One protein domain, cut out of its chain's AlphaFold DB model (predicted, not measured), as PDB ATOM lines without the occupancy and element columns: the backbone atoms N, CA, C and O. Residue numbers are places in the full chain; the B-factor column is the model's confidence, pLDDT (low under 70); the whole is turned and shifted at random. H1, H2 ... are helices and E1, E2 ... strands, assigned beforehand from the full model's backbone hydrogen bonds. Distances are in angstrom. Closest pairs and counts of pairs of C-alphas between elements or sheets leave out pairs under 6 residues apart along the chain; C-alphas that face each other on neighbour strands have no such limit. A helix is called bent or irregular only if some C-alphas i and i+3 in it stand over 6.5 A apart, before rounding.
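What this domain is: This is residues 13 to 84 and 115 to 143 of the 237 residues of an uncharacterized protein of Gordonia asplenii (UniProt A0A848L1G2). A long helix, H2, forms the core and runs along the length of an elongated domain; H3 and H4 cross it, and a two-stranded hairpin, E1 and E2, lies beside its first half. H1 sits at one end of the long axis, and the last printed residues lie at the other. The printed part has 101 residues, in the order E1, E2, H1, H2, H3, H4; the sheet, E1 - E2, is antiparallel and the class is mixed, helices and strands. The whole is compact, with a radius of gyration of the C-alphas of 14.0 A and spans of 43 by 25 by 25 A.

How they stand to each other: E1, residues 13 to 18, and E2, residues 28 to 34, form an antiparallel hairpin at 143 degrees, with N 14 and O 32 at 2.9 A and N 18 and O 28 at 2.8 A, within hydrogen-bond range. The closest C-alphas of E1 and H2, residues 60 to 78, are Cys 18 and Ser 60, 5.6 A apart. H2 is the hub. With residues 66 to 74 alone it touches H3, residues 115 to 122, at a steep tilt of 63 degrees, opposite ways; the closest C-alphas, of Ala 70 and Ala 118, are 5.0 A apart. With residues 67 to 75 alone it touches H4, residues 126 to 135, at a tilt of 68 degrees, only just steep, the same way; the closest C-alphas, of Val 67 and Ile 129, are 5.6 A apart. H1, residues 46 to 54, only just touches H2, with 3 pairs of C-alphas within 8 A, the closest Glu 49 and His 62 at 6.6 A. H1 is apart from H3 and H4. Every O i to N i+4 pair is within hydrogen-bond range in H1, H3 and H4, and 13 of 15 in H2.

Where its parts are: E1 begins at C-alpha 13, (-39.671, -15.999, 30.618), and is 14.8 A long; E2 is 18.8 A. H1 is 12.1 A, H3 10.8 A and H4 14.2 A, ending at C-alpha 135, (-41.044, -8.798, 34.356). H2, 25.8 A, has a kink of 31 degrees near residue 67 and is only just irregular: C-alphas 62 and 65 are 6.9 A apart.

The domain as a whole: The C-alphas farthest apart, of Leu 55 and Asp 143, are 46.7 A apart. Residues 85 to 114 are not printed, and C-alphas 84 and 115 are 14.1 A apart across this cut. The link from E2 to H1 is long. The pLDDT is under 70 at residues 25 to 26 and 139 to 143.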
ATOM      1  N   VAL A  13     -40.214 -15.967  31.979       92.50
ATOM      2  CA  VAL A  13     -39.671 -15.999  30.618       92.50
ATOM      3  C   VAL A  13     -39.529 -14.575  30.093       92.50
ATOM      4  O   VAL A  13     -40.493 -13.811  30.051       92.50
ATOM      5  N   VAL A  14     -38.315 -14.219  29.676       89.94
ATOM      6  CA  VAL A  14     -38.005 -12.924  29.065       89.94
ATOM      7  C   VAL A  14     -37.412 -13.114  27.680       89.94
ATOM      8  O   VAL A  14     -36.555 -13.967  27.452       89.94
ATOM      9  N   GLN A  15     -37.860 -12.284  26.745       88.50
ATOM     10  CA  GLN A  15     -37.360 -12.280  25.378       88.50
ATOM     11  C   GLN A  15     -36.130 -11.386  25.265       88.50
ATOM     12  O   GLN A  15     -36.205 -10.172  25.465       88.50
ATOM     13  N   VAL A  16     -34.992 -11.987  24.919       82.88
ATOM     14  CA  VAL A  16     -33.710 -11.289  24.798       82.88
ATOM     15  C   VAL A  16     -33.244 -11.333  23.343       82.88
ATOM     16  O   VAL A  16     -33.143 -12.418  22.761       82.88
ATOM     17  N   PRO A  17     -32.931 -10.184  22.720       83.12
ATOM     18  CA  PRO A  17     -32.290 -10.179  21.415       83.12
ATOM     19  C   PRO A  17     -30.863 -10.722  21.554       83.12
ATOM     20  O   PRO A  17     -30.023 -10.126  22.229       83.12
ATOM     21  N   CYS A  18     -30.573 -11.846  20.901       83.44
ATOM     22  CA  CYS A  18     -29.215 -12.348  20.746       83.44
ATOM     23  C   CYS A  18     -28.544 -11.631  19.580       83.44
ATOM     24  O   CYS A  18     -28.939 -11.788  18.420       83.44
ATOM     25  N   SER A  19     -27.488 -10.887  19.888       84.06
ATOM     26  CA  SER A  19     -26.602 -10.319  18.882       84.06
ATOM     27  C   SER A  19     -25.147 -10.575  19.244       84.06
ATOM     28  O   SER A  19     -24.806 -10.746  20.412       84.06
ATOM     29  N   THR A  20     -24.293 -10.612  18.223       84.38
ATOM     30  CA  THR A  20     -22.840 -10.752  18.364       84.38
ATOM     31  C   THR A  20     -22.102  -9.425  18.179       84.38
ATOM     32  O   THR A  20     -20.880  -9.400  18.027       84.38
ATOM     33  N   ARG A  21     -22.840  -8.308  18.127       83.56
ATOM     34  CA  ARG A  21     -22.301  -6.944  18.085       83.56
ATOM     35  C   ARG A  21     -23.104  -6.045  19.012       83.56
ATOM     36  O   ARG A  21     -24.331  -6.070  18.967       83.56
ATOM     37  N   ARG A  22     -22.416  -5.210  19.786       79.44
ATOM     38  CA  ARG A  22     -23.043  -4.362  20.804       79.44
ATOM     39  C   ARG A  22     -23.954  -3.286  20.206       79.44
ATOM     40  O   ARG A  22     -24.985  -2.978  20.783       79.44
ATOM     41  N   GLU A  23     -23.616  -2.747  19.033       78.81
ATOM     42  CA  GLU A  23     -24.403  -1.692  18.368       78.81
ATOM     43  C   GLU A  23     -25.566  -2.237  17.529       78.81
ATOM     44  O   GLU A  23     -26.284  -1.487  16.865       78.81
ATOM     45  N   SER A  24     -25.727  -3.556  17.477       78.75
ATOM     46  CA  SER A  24     -26.709  -4.180  16.609       78.75
ATOM     47  C   SER A  24     -28.094  -4.112  17.239       78.75
ATOM     48  O   SER A  24     -28.363  -4.700  18.281       78.75
ATOM     49  N   THR A  25     -28.998  -3.417  16.556       66.62
ATOM     50  CA  THR A  25     -30.421  -3.329  16.907       66.62
ATOM     51  C   THR A  25     -31.243  -4.495  16.349       66.62
ATOM     52  O   THR A  25     -32.462  -4.526  16.505       66.62
ATOM     53  N   SER A  26     -30.594  -5.450  15.676       68.94
ATOM     54  CA  SER A  26     -31.218  -6.608  15.044       68.94
ATOM     55  C   SER A  26     -30.552  -7.900  15.508       68.94
ATOM     56  O   SER A  26     -29.336  -8.015  15.598       68.94
ATOM     57  N   GLY A  27     -31.357  -8.905  15.814       76.44
ATOM     58  CA  GLY A  27     -30.867 -10.177  16.321       76.44
ATOM     59  C   GLY A  27     -31.992 -11.189  16.355       76.44
ATOM     60  O   GLY A  27     -33.169 -10.826  16.290       76.44
ATOM     61  N   LYS A  28     -31.638 -12.470  16.442       84.44
ATOM     62  CA  LYS A  28     -32.640 -13.489  16.735       84.44
ATOM     63  C   LYS A  28     -33.075 -13.284  18.184       84.44
ATOM     64  O   LYS A  28     -32.231 -13.129  19.058       84.44
ATOM     65  N   VAL A  29     -34.376 -13.230  18.431       87.31
ATOM     66  CA  VAL A  29     -34.916 -13.145  19.789       87.31
ATOM     67  C   VAL A  29     -35.006 -14.554  20.360       87.31
ATOM     68  O   VAL A  29     -35.404 -15.485  19.657       87.31
ATOM     69  N   HIS A  30     -34.595 -14.702  21.614       86.44
ATOM     70  CA  HIS A  30     -34.592 -15.965  22.334       86.44
ATOM     71  C   HIS A  30     -35.318 -15.815  23.659       86.44
ATOM     72  O   HIS A  30     -35.161 -14.803  24.342       86.44
ATOM     73  N   ASP A  31     -36.045 -16.859  24.033       91.38
ATOM     74  CA  ASP A  31     -36.603 -16.978  25.368       91.38
ATOM     75  C   ASP A  31     -35.479 -17.351  26.338       91.38
ATOM     76  O   ASP A  31     -34.761 -18.335  26.139       91.38
ATOM     77  N   VAL A  32     -35.320 -16.545  27.380       89.69
ATOM     78  CA  VAL A  32     -34.451 -16.810  28.523       89.69
ATOM     79  C   VAL A  32     -35.345 -16.997  29.737       89.69
ATOM     80  O   VAL A  32     -36.231 -16.182  29.988       89.69
ATOM     81  N   VAL A  33     -35.118 -18.067  30.492       93.44
ATOM     82  CA  VAL A  33     -35.881 -18.349  31.710       93.44
ATOM     83  C   VAL A  33     -35.069 -17.896  32.914       93.44
ATOM     84  O   VAL A  33     -33.954 -18.375  33.123       93.44
ATOM     85  N   LEU A  34     -35.626 -16.986  33.708       93.75
ATOM     86  CA  LEU A  34     -35.148 -16.672  35.049       93.75
ATOM     87  C   LEU A  34     -35.902 -17.556  36.044       93.75
ATOM     88  O   LEU A  34     -37.107 -17.407  36.229       93.75
ATOM     89  N   ASN A  35     -35.201 -18.494  36.671       94.31
ATOM     90  CA  ASN A  35     -35.788 -19.423  37.630       94.31
ATOM     91  C   ASN A  35     -36.031 -18.744  38.999       94.31
ATOM     92  O   ASN A  35     -35.386 -17.739  39.311       94.31
ATOM     93  N   PRO A  36     -36.891 -19.325  39.862       91.31
ATOM     94  CA  PRO A  36     -37.168 -18.846  41.222       91.31
ATOM     95  C   PRO A  36     -35.953 -18.526  42.099       91.31
ATOM     96  O   PRO A  36     -35.987 -17.613  42.924       91.31
ATOM     97  N   ASP A  37     -34.860 -19.259  41.910       89.31
ATOM     98  CA  ASP A  37     -33.600 -19.104  42.635       89.31
ATOM     99  C   ASP A  37     -32.646 -18.067  42.009       89.31
ATOM    100  O   ASP A  37     -31.499 -17.947  42.441       89.31
ATOM    101  N   TRP A  38     -33.120 -17.306  41.017       90.56
ATOM    102  CA  TRP A  38     -32.358 -16.353  40.203       90.56
ATOM    103  C   TRP A  38     -31.305 -16.975  39.282       90.56
ATOM    104  O   TRP A  38     -30.461 -16.254  38.742       90.56
ATOM    105  N   SER A  39     -31.335 -18.292  39.072       91.50
ATOM    106  CA  SER A  39     -30.543 -18.920  38.016       91.50
ATOM    107  C   SER A  39     -31.155 -18.658  36.636       91.50
ATOM    108  O   SER A  39     -32.359 -18.438  36.499       91.50
ATOM    109  N   LEU A  40     -30.312 -18.668  35.604       91.25
ATOM    110  CA  LEU A  40     -30.720 -18.441  34.220       91.25
ATOM    111  C   LEU A  40     -30.633 -19.732  33.415       91.25
ATOM    112  O   LEU A  40     -29.597 -20.399  33.422       91.25
ATOM    113  N   THR A  41     -31.677 -20.011  32.646       91.94
ATOM    114  CA  THR A  41     -31.662 -21.015  31.585       91.94
ATOM    115  C   THR A  41     -31.725 -20.294  30.244       91.94
ATOM    116  O   THR A  41     -32.710 -19.621  29.939       91.94
ATOM    117  N   THR A  42     -30.675 -20.427  29.436       89.12
ATOM    118  CA  THR A  42     -30.612 -19.878  28.075       89.12
ATOM    119  C   THR A  42     -30.637 -21.023  27.055       89.12
ATOM    120  O   THR A  42     -30.235 -22.144  27.374       89.12
ATOM    121  N   PRO A  43     -31.097 -20.789  25.814       86.19
ATOM    122  CA  PRO A  43     -31.125 -21.826  24.783       86.19
ATOM    123  C   PRO A  43     -29.754 -22.061  24.130       86.19
ATOM    124  O   PRO A  43     -29.650 -22.863  23.201       86.19
ATOM    125  N   HIS A  44     -28.717 -21.337  24.556       84.62
ATOM    126  CA  HIS A  44     -27.373 -21.421  23.999       84.62
ATOM    127  C   HIS A  44     -26.438 -22.194  24.919       84.62
ATOM    128  O   HIS A  44     -26.614 -22.247  26.134       84.62
ATOM    129  N   ASP A  45     -25.398 -22.765  24.320       87.19
ATOM    130  CA  ASP A  45     -24.287 -23.326  25.070       87.19
ATOM    131  C   ASP A  45     -23.462 -22.180  25.680       87.19
ATOM    132  O   ASP A  45     -22.647 -21.541  25.007       87.19
ATOM    133  N   ALA A  46     -23.683 -21.920  26.969       83.75
ATOM    134  CA  ALA A  46     -22.986 -20.876  27.713       83.75
ATOM    135  C   ALA A  46     -21.455 -21.050  27.696       83.75
ATOM    136  O   ALA A  46     -20.728 -20.057  27.753       83.75
ATOM    137  N   ALA A  47     -20.947 -22.286  27.585       86.62
ATOM    138  CA  ALA A  47     -19.513 -22.531  27.487       86.62
ATOM    139  C   ALA A  47     -18.972 -22.078  26.125       86.62
ATOM    140  O   ALA A  47     -17.924 -21.432  26.063       86.62
ATOM    141  N   ALA A  48     -19.702 -22.351  25.041       86.19
ATOM    142  CA  ALA A  48     -19.336 -21.879  23.709       86.19
ATOM    143  C   ALA A  48     -19.360 -20.342  23.615       86.19
ATOM    144  O   ALA A  48     -18.431 -19.746  23.064       86.19
ATOM    145  N   GLU A  49     -20.371 -19.687  24.197       86.62
ATOM    146  CA  GLU A  49     -20.439 -18.220  24.250       86.62
ATOM    147  C   GLU A  49     -19.285 -17.619  25.062       86.62
ATOM    148  O   GLU A  49     -18.651 -16.664  24.612       86.62
ATOM    149  N   ALA A  50     -18.951 -18.210  26.213       86.56
ATOM    150  CA  ALA A  50     -17.825 -17.764  27.029       86.56
ATOM    151  C   ALA A  50     -16.485 -17.879  26.282       86.56
ATOM    152  O   ALA A  50     -15.658 -16.970  26.363       86.56
ATOM    153  N   VAL A  51     -16.275 -18.954  25.509       89.06
ATOM    154  CA  VAL A  51     -15.088 -19.093  24.647       89.06
ATOM    155  C   VAL A  51     -15.065 -18.010  23.567       89.06
ATOM    156  O   VAL A  51     -14.024 -17.392  23.350       89.06
ATOM    157  N   ALA A  52     -16.195 -17.738  22.908       85.88
ATOM    158  CA  ALA A  52     -16.273 -16.693  21.890       85.88
ATOM    159  C   ALA A  52     -15.941 -15.305  22.463       85.88
ATOM    160  O   ALA A  52     -15.170 -14.563  21.852       85.88
ATOM    161  N   VAL A  53     -16.457 -14.976  23.653       88.00
ATOM    162  CA  VAL A  53     -16.145 -13.723  24.362       88.00
ATOM    163  C   VAL A  53     -14.672 -13.659  24.768       88.00
ATOM    164  O   VAL A  53     -14.018 -12.641  24.546       88.00
ATOM    165  N   ALA A  54     -14.103 -14.755  25.280       89.75
ATOM    166  CA  ALA A  54     -12.684 -14.825  25.633       89.75
ATOM    167  C   ALA A  54     -11.750 -14.613  24.425       89.75
ATOM    168  O   ALA A  54     -10.640 -14.107  24.583       89.75
ATOM    169  N   LEU A  55     -12.205 -14.954  23.214       91.50
ATOM    170  CA  LEU A  55     -11.499 -14.706  21.952       91.50
ATOM    171  C   LEU A  55     -11.746 -13.298  21.371       91.50
ATOM    172  O   LEU A  55     -11.367 -13.030  20.232       91.50
ATOM    173  N   GLY A  56     -12.361 -12.392  22.137       88.38
ATOM    174  CA  GLY A  56     -12.641 -11.011  21.731       88.38
ATOM    175  C   GLY A  56     -13.973 -10.823  21.001       88.38
ATOM    176  O   GLY A  56     -14.225  -9.747  20.461       88.38
ATOM    177  N   GLY A  57     -14.820 -11.854  20.964       88.25
ATOM    178  CA  GLY A  57     -16.210 -11.732  20.543       88.25
ATOM    179  C   GLY A  57     -17.080 -11.036  21.592       88.25
ATOM    180  O   GLY A  57     -16.641 -10.692  22.687       88.25
ATOM    181  N   TRP A  58     -18.353 -10.857  21.258       86.81
ATOM    182  CA  TRP A  58     -19.372 -10.342  22.168       86.81
ATOM    183  C   TRP A  58     -20.662 -11.135  21.966       86.81
ATOM    184  O   TRP A  58     -20.968 -11.504  20.832       86.81
ATOM    185  N   SER A  59     -21.415 -11.391  23.038       85.31
ATOM    186  CA  SER A  59     -22.797 -11.868  22.949       85.31
ATOM    187  C   SER A  59     -23.651 -11.233  24.044       85.31
ATOM    188  O   SER A  59     -23.249 -11.166  25.206       85.31
ATOM    189  N   SER A  60     -24.852 -10.779  23.683       82.00
ATOM    190  CA  SER A  60     -25.795 -10.194  24.648       82.00
ATOM    191  C   SER A  60     -26.250 -11.197  25.715       82.00
ATOM    192  O   SER A  60     -26.440 -10.825  26.870       82.00
ATOM    193  N   CYS A  61     -26.386 -12.480  25.361       82.44
ATOM    194  CA  CYS A  61     -26.754 -13.542  26.300       82.44
ATOM    195  C   CYS A  61     -25.680 -13.779  27.377       82.44
ATOM    196  O   CYS A  61     -26.029 -14.080  28.519       82.44
ATOM    197  N   HIS A  62     -24.397 -13.566  27.059       85.38
ATOM    198  CA  HIS A  62     -23.305 -13.683  28.026       85.38
ATOM    199  C   HIS A  62     -23.291 -12.540  29.054       85.38
ATOM    200  O   HIS A  62     -22.809 -12.729  30.169       85.38
ATOM    201  N   GLU A  63     -23.845 -11.368  28.725       86.69
ATOM    202  CA  GLU A  63     -23.981 -10.245  29.668       86.69
ATOM    203  C   GLU A  63     -25.200 -10.398  30.597       86.69
ATOM    204  O   GLU A  63     -25.269  -9.763  31.651       86.69
ATOM    205  N   PHE A  64     -26.151 -11.276  30.263       88.56
ATOM    206  CA  PHE A  64     -27.408 -11.423  31.001       88.56
ATOM    207  C   PHE A  64     -27.256 -11.818  32.488       88.56
ATOM    208  O   PHE A  64     -28.009 -11.305  33.318       88.56
ATOM    209  N   PRO A  65     -26.266 -12.639  32.901       90.94
ATOM    210  CA  PRO A  65     -25.974 -12.849  34.320       90.94
ATOM    211  C   PRO A  65     -25.675 -11.553  35.091       90.94
ATOM    212  O   PRO A  65     -26.077 -11.426  36.250       90.94
ATOM    213  N   ASN A  66     -25.030 -10.566  34.459       93.62
ATOM    214  CA  ASN A  66     -24.798  -9.258  35.077       93.62
ATOM    215  C   ASN A  66     -26.098  -8.464  35.208       93.62
ATOM    216  O   ASN A  66     -26.317  -7.841  36.245       93.62
ATOM    217  N   VAL A  67     -26.983  -8.531  34.205       93.56
ATOM    218  CA  VAL A  67     -28.332  -7.938  34.267       93.56
ATOM    219  C   VAL A  67     -29.099  -8.501  35.463       93.56
ATOM    220  O   VAL A  67     -29.668  -7.737  36.238       93.56
ATOM    221  N   VAL A  68     -29.052  -9.818  35.679       93.69
ATOM    222  CA  VAL A  68     -29.681 -10.464  36.841       93.69
ATOM    223  C   VAL A  68     -29.136  -9.919  38.160       93.69
ATOM    224  O   VAL A  68     -29.918  -9.549  39.037       93.69
ATOM    225  N   GLN A  69     -27.812  -9.824  38.321       94.75
ATOM    226  CA  GLN A  69     -27.240  -9.255  39.550       94.75
ATOM    227  C   GLN A  69     -27.607  -7.776  39.724       94.75
ATOM    228  O   GLN A  69     -27.909  -7.350  40.840       94.75
ATOM    229  N   ALA A  70     -27.650  -7.015  38.630       95.25
ATOM    230  CA  ALA A  70     -28.051  -5.617  38.639       95.25
ATOM    231  C   ALA A  70     -29.514  -5.439  39.062       95.25
ATOM    232  O   ALA A  70     -29.793  -4.596  39.911       95.25
ATOM    233  N   VAL A  71     -30.433  -6.266  38.553       93.94
ATOM    234  CA  VAL A  71     -31.845  -6.271  38.967       93.94
ATOM    235  C   VAL A  71     -31.975  -6.630  40.442       93.94
ATOM    236  O   VAL A  71     -32.654  -5.918  41.176       93.94
ATOM    237  N   ARG A  72     -31.281  -7.669  40.923       92.38
ATOM    238  CA  ARG A  72     -31.309  -8.041  42.351       92.38
ATOM    239  C   ARG A  72     -30.848  -6.896  43.247       92.38
ATOM    240  O   ARG A  72     -31.483  -6.621  44.261       92.38
ATOM    241  N   TYR A  73     -29.772  -6.217  42.859       92.88
ATOM    242  CA  TYR A  73     -29.253  -5.056  43.575       92.88
ATOM    243  C   TYR A  73     -30.218  -3.865  43.530       92.88
ATOM    244  O   TYR A  73     -30.534  -3.284  44.566       92.88
ATOM    245  N   PHE A  74     -30.745  -3.541  42.350       93.06
ATOM    246  CA  PHE A  74     -31.743  -2.492  42.156       93.06
ATOM    247  C   PHE A  74     -32.992  -2.729  43.019       93.06
ATOM    248  O   PHE A  74     -33.442  -1.818  43.717       93.06
ATOM    249  N   ILE A  75     -33.514  -3.959  43.036       89.88
ATOM    250  CA  ILE A  75     -34.647  -4.353  43.878       89.88
ATOM    251  C   ILE A  75     -34.266  -4.252  45.356       89.88
ATOM    252  O   ILE A  75     -35.012  -3.677  46.142       89.88
ATOM    253  N   ALA A  76     -33.097  -4.754  45.760       88.06
ATOM    254  CA  ALA A  76     -32.646  -4.686  47.148       88.06
ATOM    255  C   ALA A  76     -32.531  -3.241  47.663       88.06
ATOM    256  O   ALA A  76     -32.947  -2.960  48.793       88.06
ATOM    257  N   LEU A  77     -32.032  -2.315  46.837       88.94
ATOM    258  CA  LEU A  77     -32.034  -0.889  47.149       88.94
ATOM    259  C   LEU A  77     -33.464  -0.363  47.266       88.94
ATOM    260  O   LEU A  77     -33.810   0.221  48.295       88.94
ATOM    261  N   ASN A  78     -34.317  -0.593  46.265       88.44
ATOM    262  CA  ASN A  78     -35.688  -0.072  46.226       88.44
ATOM    263  C   ASN A  78     -36.615  -0.645  47.309       88.44
ATOM    264  O   ASN A  78     -37.470   0.081  47.814       88.44
ATOM    265  N   LEU A  79     -36.364  -1.871  47.766       83.06
ATOM    266  CA  LEU A  79     -36.989  -2.482  48.943       83.06
ATOM    267  C   LEU A  79     -36.316  -2.083  50.267       83.06
ATOM    268  O   LEU A  79     -36.700  -2.576  51.323       83.06
ATOM    269  N   ARG A  80     -35.299  -1.209  50.235       85.38
ATOM    270  CA  ARG A  80     -34.560  -0.703  51.414       85.38
ATOM    271  C   ARG A  80     -33.889  -1.814  52.234       85.38
ATOM    272  O   ARG A  80     -33.592  -1.643  53.413       85.38
ATOM    273  N   ARG A  81     -33.603  -2.951  51.594       81.12
ATOM    274  CA  ARG A  81     -32.831  -4.078  52.152       81.12
ATOM    275  C   ARG A  81     -31.323  -3.838  52.045       81.12
ATOM    276  O   ARG A  81     -30.525  -4.422  52.789       81.12
ATOM    277  N   GLU A  82     -30.936  -2.965  51.126       85.31
ATOM    278  CA  GLU A  82     -29.582  -2.456  50.975       85.31
ATOM    279  C   GLU A  82     -29.545  -0.932  51.047       85.31
ATOM    280  O   GLU A  82     -30.523  -0.242  50.758       85.31
ATOM    281  N   TRP A  83     -28.387  -0.433  51.468       87.62
ATOM    282  CA  TRP A  83     -28.086   0.984  51.576       87.62
ATOM    283  C   TRP A  83     -26.816   1.270  50.792       87.62
ATOM    284  O   TRP A  83     -25.824   0.553  50.948       87.62
ATOM    285  N   PHE A  84     -26.846   2.325  49.988       90.62
ATOM    286  CA  PHE A  84     -25.670   2.813  49.291       90.62
ATOM    287  C   PHE A  84     -25.191   4.103  49.963       90.62
ATOM    288  O   PHE A  84     -25.979   5.042  50.046       90.62
ATOM    289  N   TYR A 115     -32.085   2.407  37.369       94.81
ATOM    290  CA  TYR A 115     -31.513   1.361  36.519       94.81
ATOM    291  C   TYR A 115     -30.083   1.695  36.082       94.81
ATOM    292  O   TYR A 115     -29.242   0.801  36.041       94.81
ATOM    293  N   ASP A 116     -29.784   2.972  35.831       94.75
ATOM    294  CA  ASP A 116     -28.472   3.424  35.362       94.75
ATOM    295  C   ASP A 116     -27.367   3.164  36.389       94.75
ATOM    296  O   ASP A 116     -26.274   2.709  36.044       94.75
ATOM    297  N   HIS A 117     -27.654   3.387  37.673       95.62
ATOM    298  CA  HIS A 117     -26.687   3.088  38.726       95.62
ATOM    299  C   HIS A 117     -26.427   1.579  38.851       95.62
ATOM    300  O   HIS A 117     -25.277   1.146  38.968       95.62
ATOM    301  N   ALA A 118     -27.482   0.760  38.786       95.62
ATOM    302  CA  ALA A 118     -27.348  -0.694  38.815       95.62
ATOM    303  C   ALA A 118     -26.580  -1.224  37.588       95.62
ATOM    304  O   ALA A 118     -25.677  -2.051  37.739       95.62
ATOM    305  N   ALA A 119     -26.879  -0.693  36.399       94.94
ATOM    306  CA  ALA A 119     -26.174  -0.968  35.149       94.94
ATOM    307  C   ALA A 119     -24.680  -0.684  35.264       94.94
ATOM    308  O   ALA A 119     -23.862  -1.551  34.960       94.94
ATOM    309  N   GLN A 120     -24.313   0.497  35.764       94.56
ATOM    310  CA  GLN A 120     -22.912   0.862  35.935       94.56
ATOM    311  C   GLN A 120     -22.193  -0.085  36.900       94.56
ATOM    312  O   GLN A 120     -21.075  -0.520  36.623       94.56
ATOM    313  N   ARG A 121     -22.827  -0.421  38.030       95.06
ATOM    314  CA  ARG A 121     -22.219  -1.261  39.068       95.06
ATOM    315  C   ARG A 121     -21.887  -2.668  38.573       95.06
ATOM    316  O   ARG A 121     -20.860  -3.215  38.969       95.06
ATOM    317  N   TYR A 122     -22.750  -3.243  37.743       95.19
ATOM    318  CA  TYR A 122     -22.610  -4.619  37.263       95.19
ATOM    319  C   TYR A 122     -22.180  -4.713  35.798       95.19
ATOM    320  O   TYR A 122     -22.098  -5.819  35.276       95.19
ATOM    321  N   ASN A 123     -21.863  -3.589  35.144       92.81
ATOM    322  CA  ASN A 123     -21.545  -3.538  33.716       92.81
ATOM    323  C   ASN A 123     -22.623  -4.255  32.876       92.81
ATOM    324  O   ASN A 123     -22.342  -5.205  32.143       92.81
ATOM    325  N   ALA A 124     -23.867  -3.822  33.059       92.31
ATOM    326  CA  ALA A 124     -25.056  -4.334  32.389       92.31
ATOM    327  C   ALA A 124     -25.748  -3.210  31.604       92.31
ATOM    328  O   ALA A 124     -25.509  -2.030  31.860       92.31
ATOM    329  N   GLU A 125     -26.603  -3.563  30.649       89.56
ATOM    330  CA  GLU A 125     -27.354  -2.573  29.876       89.56
ATOM    331  C   GLU A 125     -28.626  -2.128  30.658       89.56
ATOM    332  O   GLU A 125     -29.373  -2.986  31.143       89.56
ATOM    333  N   PRO A 126     -28.886  -0.809  30.825       91.00
ATOM    334  CA  PRO A 126     -30.009  -0.298  31.626       91.00
ATOM    335  C   PRO A 126     -31.409  -0.727  31.167       91.00
ATOM    336  O   PRO A 126     -32.263  -1.036  31.996       91.00
ATOM    337  N   THR A 127     -31.668  -0.762  29.863       87.06
ATOM    338  CA  THR A 127     -32.935  -1.213  29.267       87.06
ATOM    339  C   THR A 127     -33.228  -2.681  29.591       87.06
ATOM    340  O   THR A 127     -34.369  -3.019  29.897       87.06
ATOM    341  N   GLN A 128     -32.227  -3.565  29.585       88.69
ATOM    342  CA  GLN A 128     -32.379  -4.970  29.968       88.69
ATOM    343  C   GLN A 128     -32.704  -5.108  31.455       88.69
ATOM    344  O   GLN A 128     -33.539  -5.934  31.823       88.69
ATOM    345  N   ILE A 129     -32.094  -4.273  32.306       92.75
ATOM    346  CA  ILE A 129     -32.446  -4.201  33.731       92.75
ATOM    347  C   ILE A 129     -33.889  -3.740  33.880       92.75
ATOM    348  O   ILE A 129     -34.628  -4.365  34.631       92.75
ATOM    349  N   ALA A 130     -34.304  -2.696  33.159       89.81
ATOM    350  CA  ALA A 130     -35.675  -2.209  33.197       89.81
ATOM    351  C   ALA A 130     -36.664  -3.301  32.773       89.81
ATOM    352  O   ALA A 130     -37.592  -3.582  33.518       89.81
ATOM    353  N   ILE A 131     -36.432  -3.981  31.647       87.62
ATOM    354  CA  ILE A 131     -37.282  -5.082  31.161       87.62
ATOM    355  C   ILE A 131     -37.385  -6.201  32.198       87.62
ATOM    356  O   ILE A 131     -38.483  -6.661  32.498       87.62
ATOM    357  N   LEU A 132     -36.254  -6.650  32.748       90.56
ATOM    358  CA  LEU A 132     -36.247  -7.778  33.673       90.56
ATOM    359  C   LEU A 132     -36.818  -7.400  35.044       90.56
ATOM    360  O   LEU A 132     -37.626  -8.144  35.591       90.56
ATOM    361  N   ALA A 133     -36.460  -6.231  35.578       89.50
ATOM    362  CA  ALA A 133     -37.104  -5.680  36.763       89.50
ATOM    363  C   ALA A 133     -38.615  -5.552  36.522       89.50
ATOM    364  O   ALA A 133     -39.401  -5.916  37.391       89.50
ATOM    365  N   GLU A 134     -39.030  -5.141  35.321       86.56
ATOM    366  CA  GLU A 134     -40.437  -5.087  34.956       86.56
ATOM    367  C   GLU A 134     -41.143  -6.435  34.935       86.56
ATOM    368  O   GLU A 134     -42.217  -6.577  35.521       86.56
ATOM    369  N   ALA A 135     -40.504  -7.450  34.373       87.81
ATOM    370  CA  ALA A 135     -41.044  -8.798  34.356       87.81
ATOM    371  C   ALA A 135     -41.157  -9.424  35.758       87.81
ATOM    372  O   ALA A 135     -42.047 -10.234  35.987       87.81
ATOM    373  N   THR A 136     -40.290  -9.036  36.704       85.88
ATOM    374  CA  THR A 136     -40.359  -9.530  38.095       85.88
ATOM    375  C   THR A 136     -41.493  -8.927  38.912       85.88
ATOM    376  O   THR A 136     -41.710  -9.371  40.034       85.88
ATOM    377  N   GLU A 137     -42.182  -7.903  38.389       80.38
ATOM    378  CA  GLU A 137     -43.282  -7.206  39.066       80.38
ATOM    379  C   GLU A 137     -42.949  -6.774  40.505       80.38
ATOM    380  O   GLU A 137     -43.842  -6.545  41.306       80.38
ATOM    381  N   TRP A 138     -41.674  -6.602  40.865       70.62
ATOM    382  CA  TRP A 138     -41.268  -6.350  42.254       70.62
ATOM    383  C   TRP A 138     -41.902  -5.080  42.856       70.62
ATOM    384  O   TRP A 138     -41.990  -4.956  44.077       70.62
ATOM    385  N   TRP A 139     -42.348  -4.130  42.021       61.88
ATOM    386  CA  TRP A 139     -43.074  -2.940  42.474       61.88
ATOM    387  C   TRP A 139     -44.520  -3.223  42.887       61.88
ATOM    388  O   TRP A 139     -45.134  -2.368  43.518       61.88
ATOM    389  N   THR A 140     -45.127  -4.352  42.525       52.22
ATOM    390  CA  THR A 140     -46.477  -4.676  43.018       52.22
ATOM    391  C   THR A 140     -46.431  -4.998  44.511       52.22
ATOM    392  O   THR A 140     -47.387  -4.722  45.217       52.22
ATOM    393  N   ALA A 141     -45.261  -5.393  45.028       51.72
ATOM    394  CA  ALA A 141     -44.957  -5.418  46.459       51.72
ATOM    395  C   ALA A 141     -44.544  -4.055  47.045       51.72
ATOM    396  O   ALA A 141     -44.193  -3.960  48.220       51.72
ATOM    397  N   THR A 142     -44.552  -2.991  46.234       48.47
ATOM    398  CA  THR A 142     -44.312  -1.604  46.666       48.47
ATOM    399  C   THR A 142     -45.599  -0.805  46.797       48.47
ATOM    400  O   THR A 142     -45.577   0.417  46.615       48.47
ATOM    401  N   ASP A 143     -46.715  -1.455  47.144       52.53
ATOM    402  CA  ASP A 143     -47.838  -0.713  47.710       52.53
ATOM    403  C   ASP A 143     -47.272   0.213  48.788       52.53
ATOM    404  O   ASP A 143     -46.563  -0.218  49.702       52.53
TER     405      ASP A 143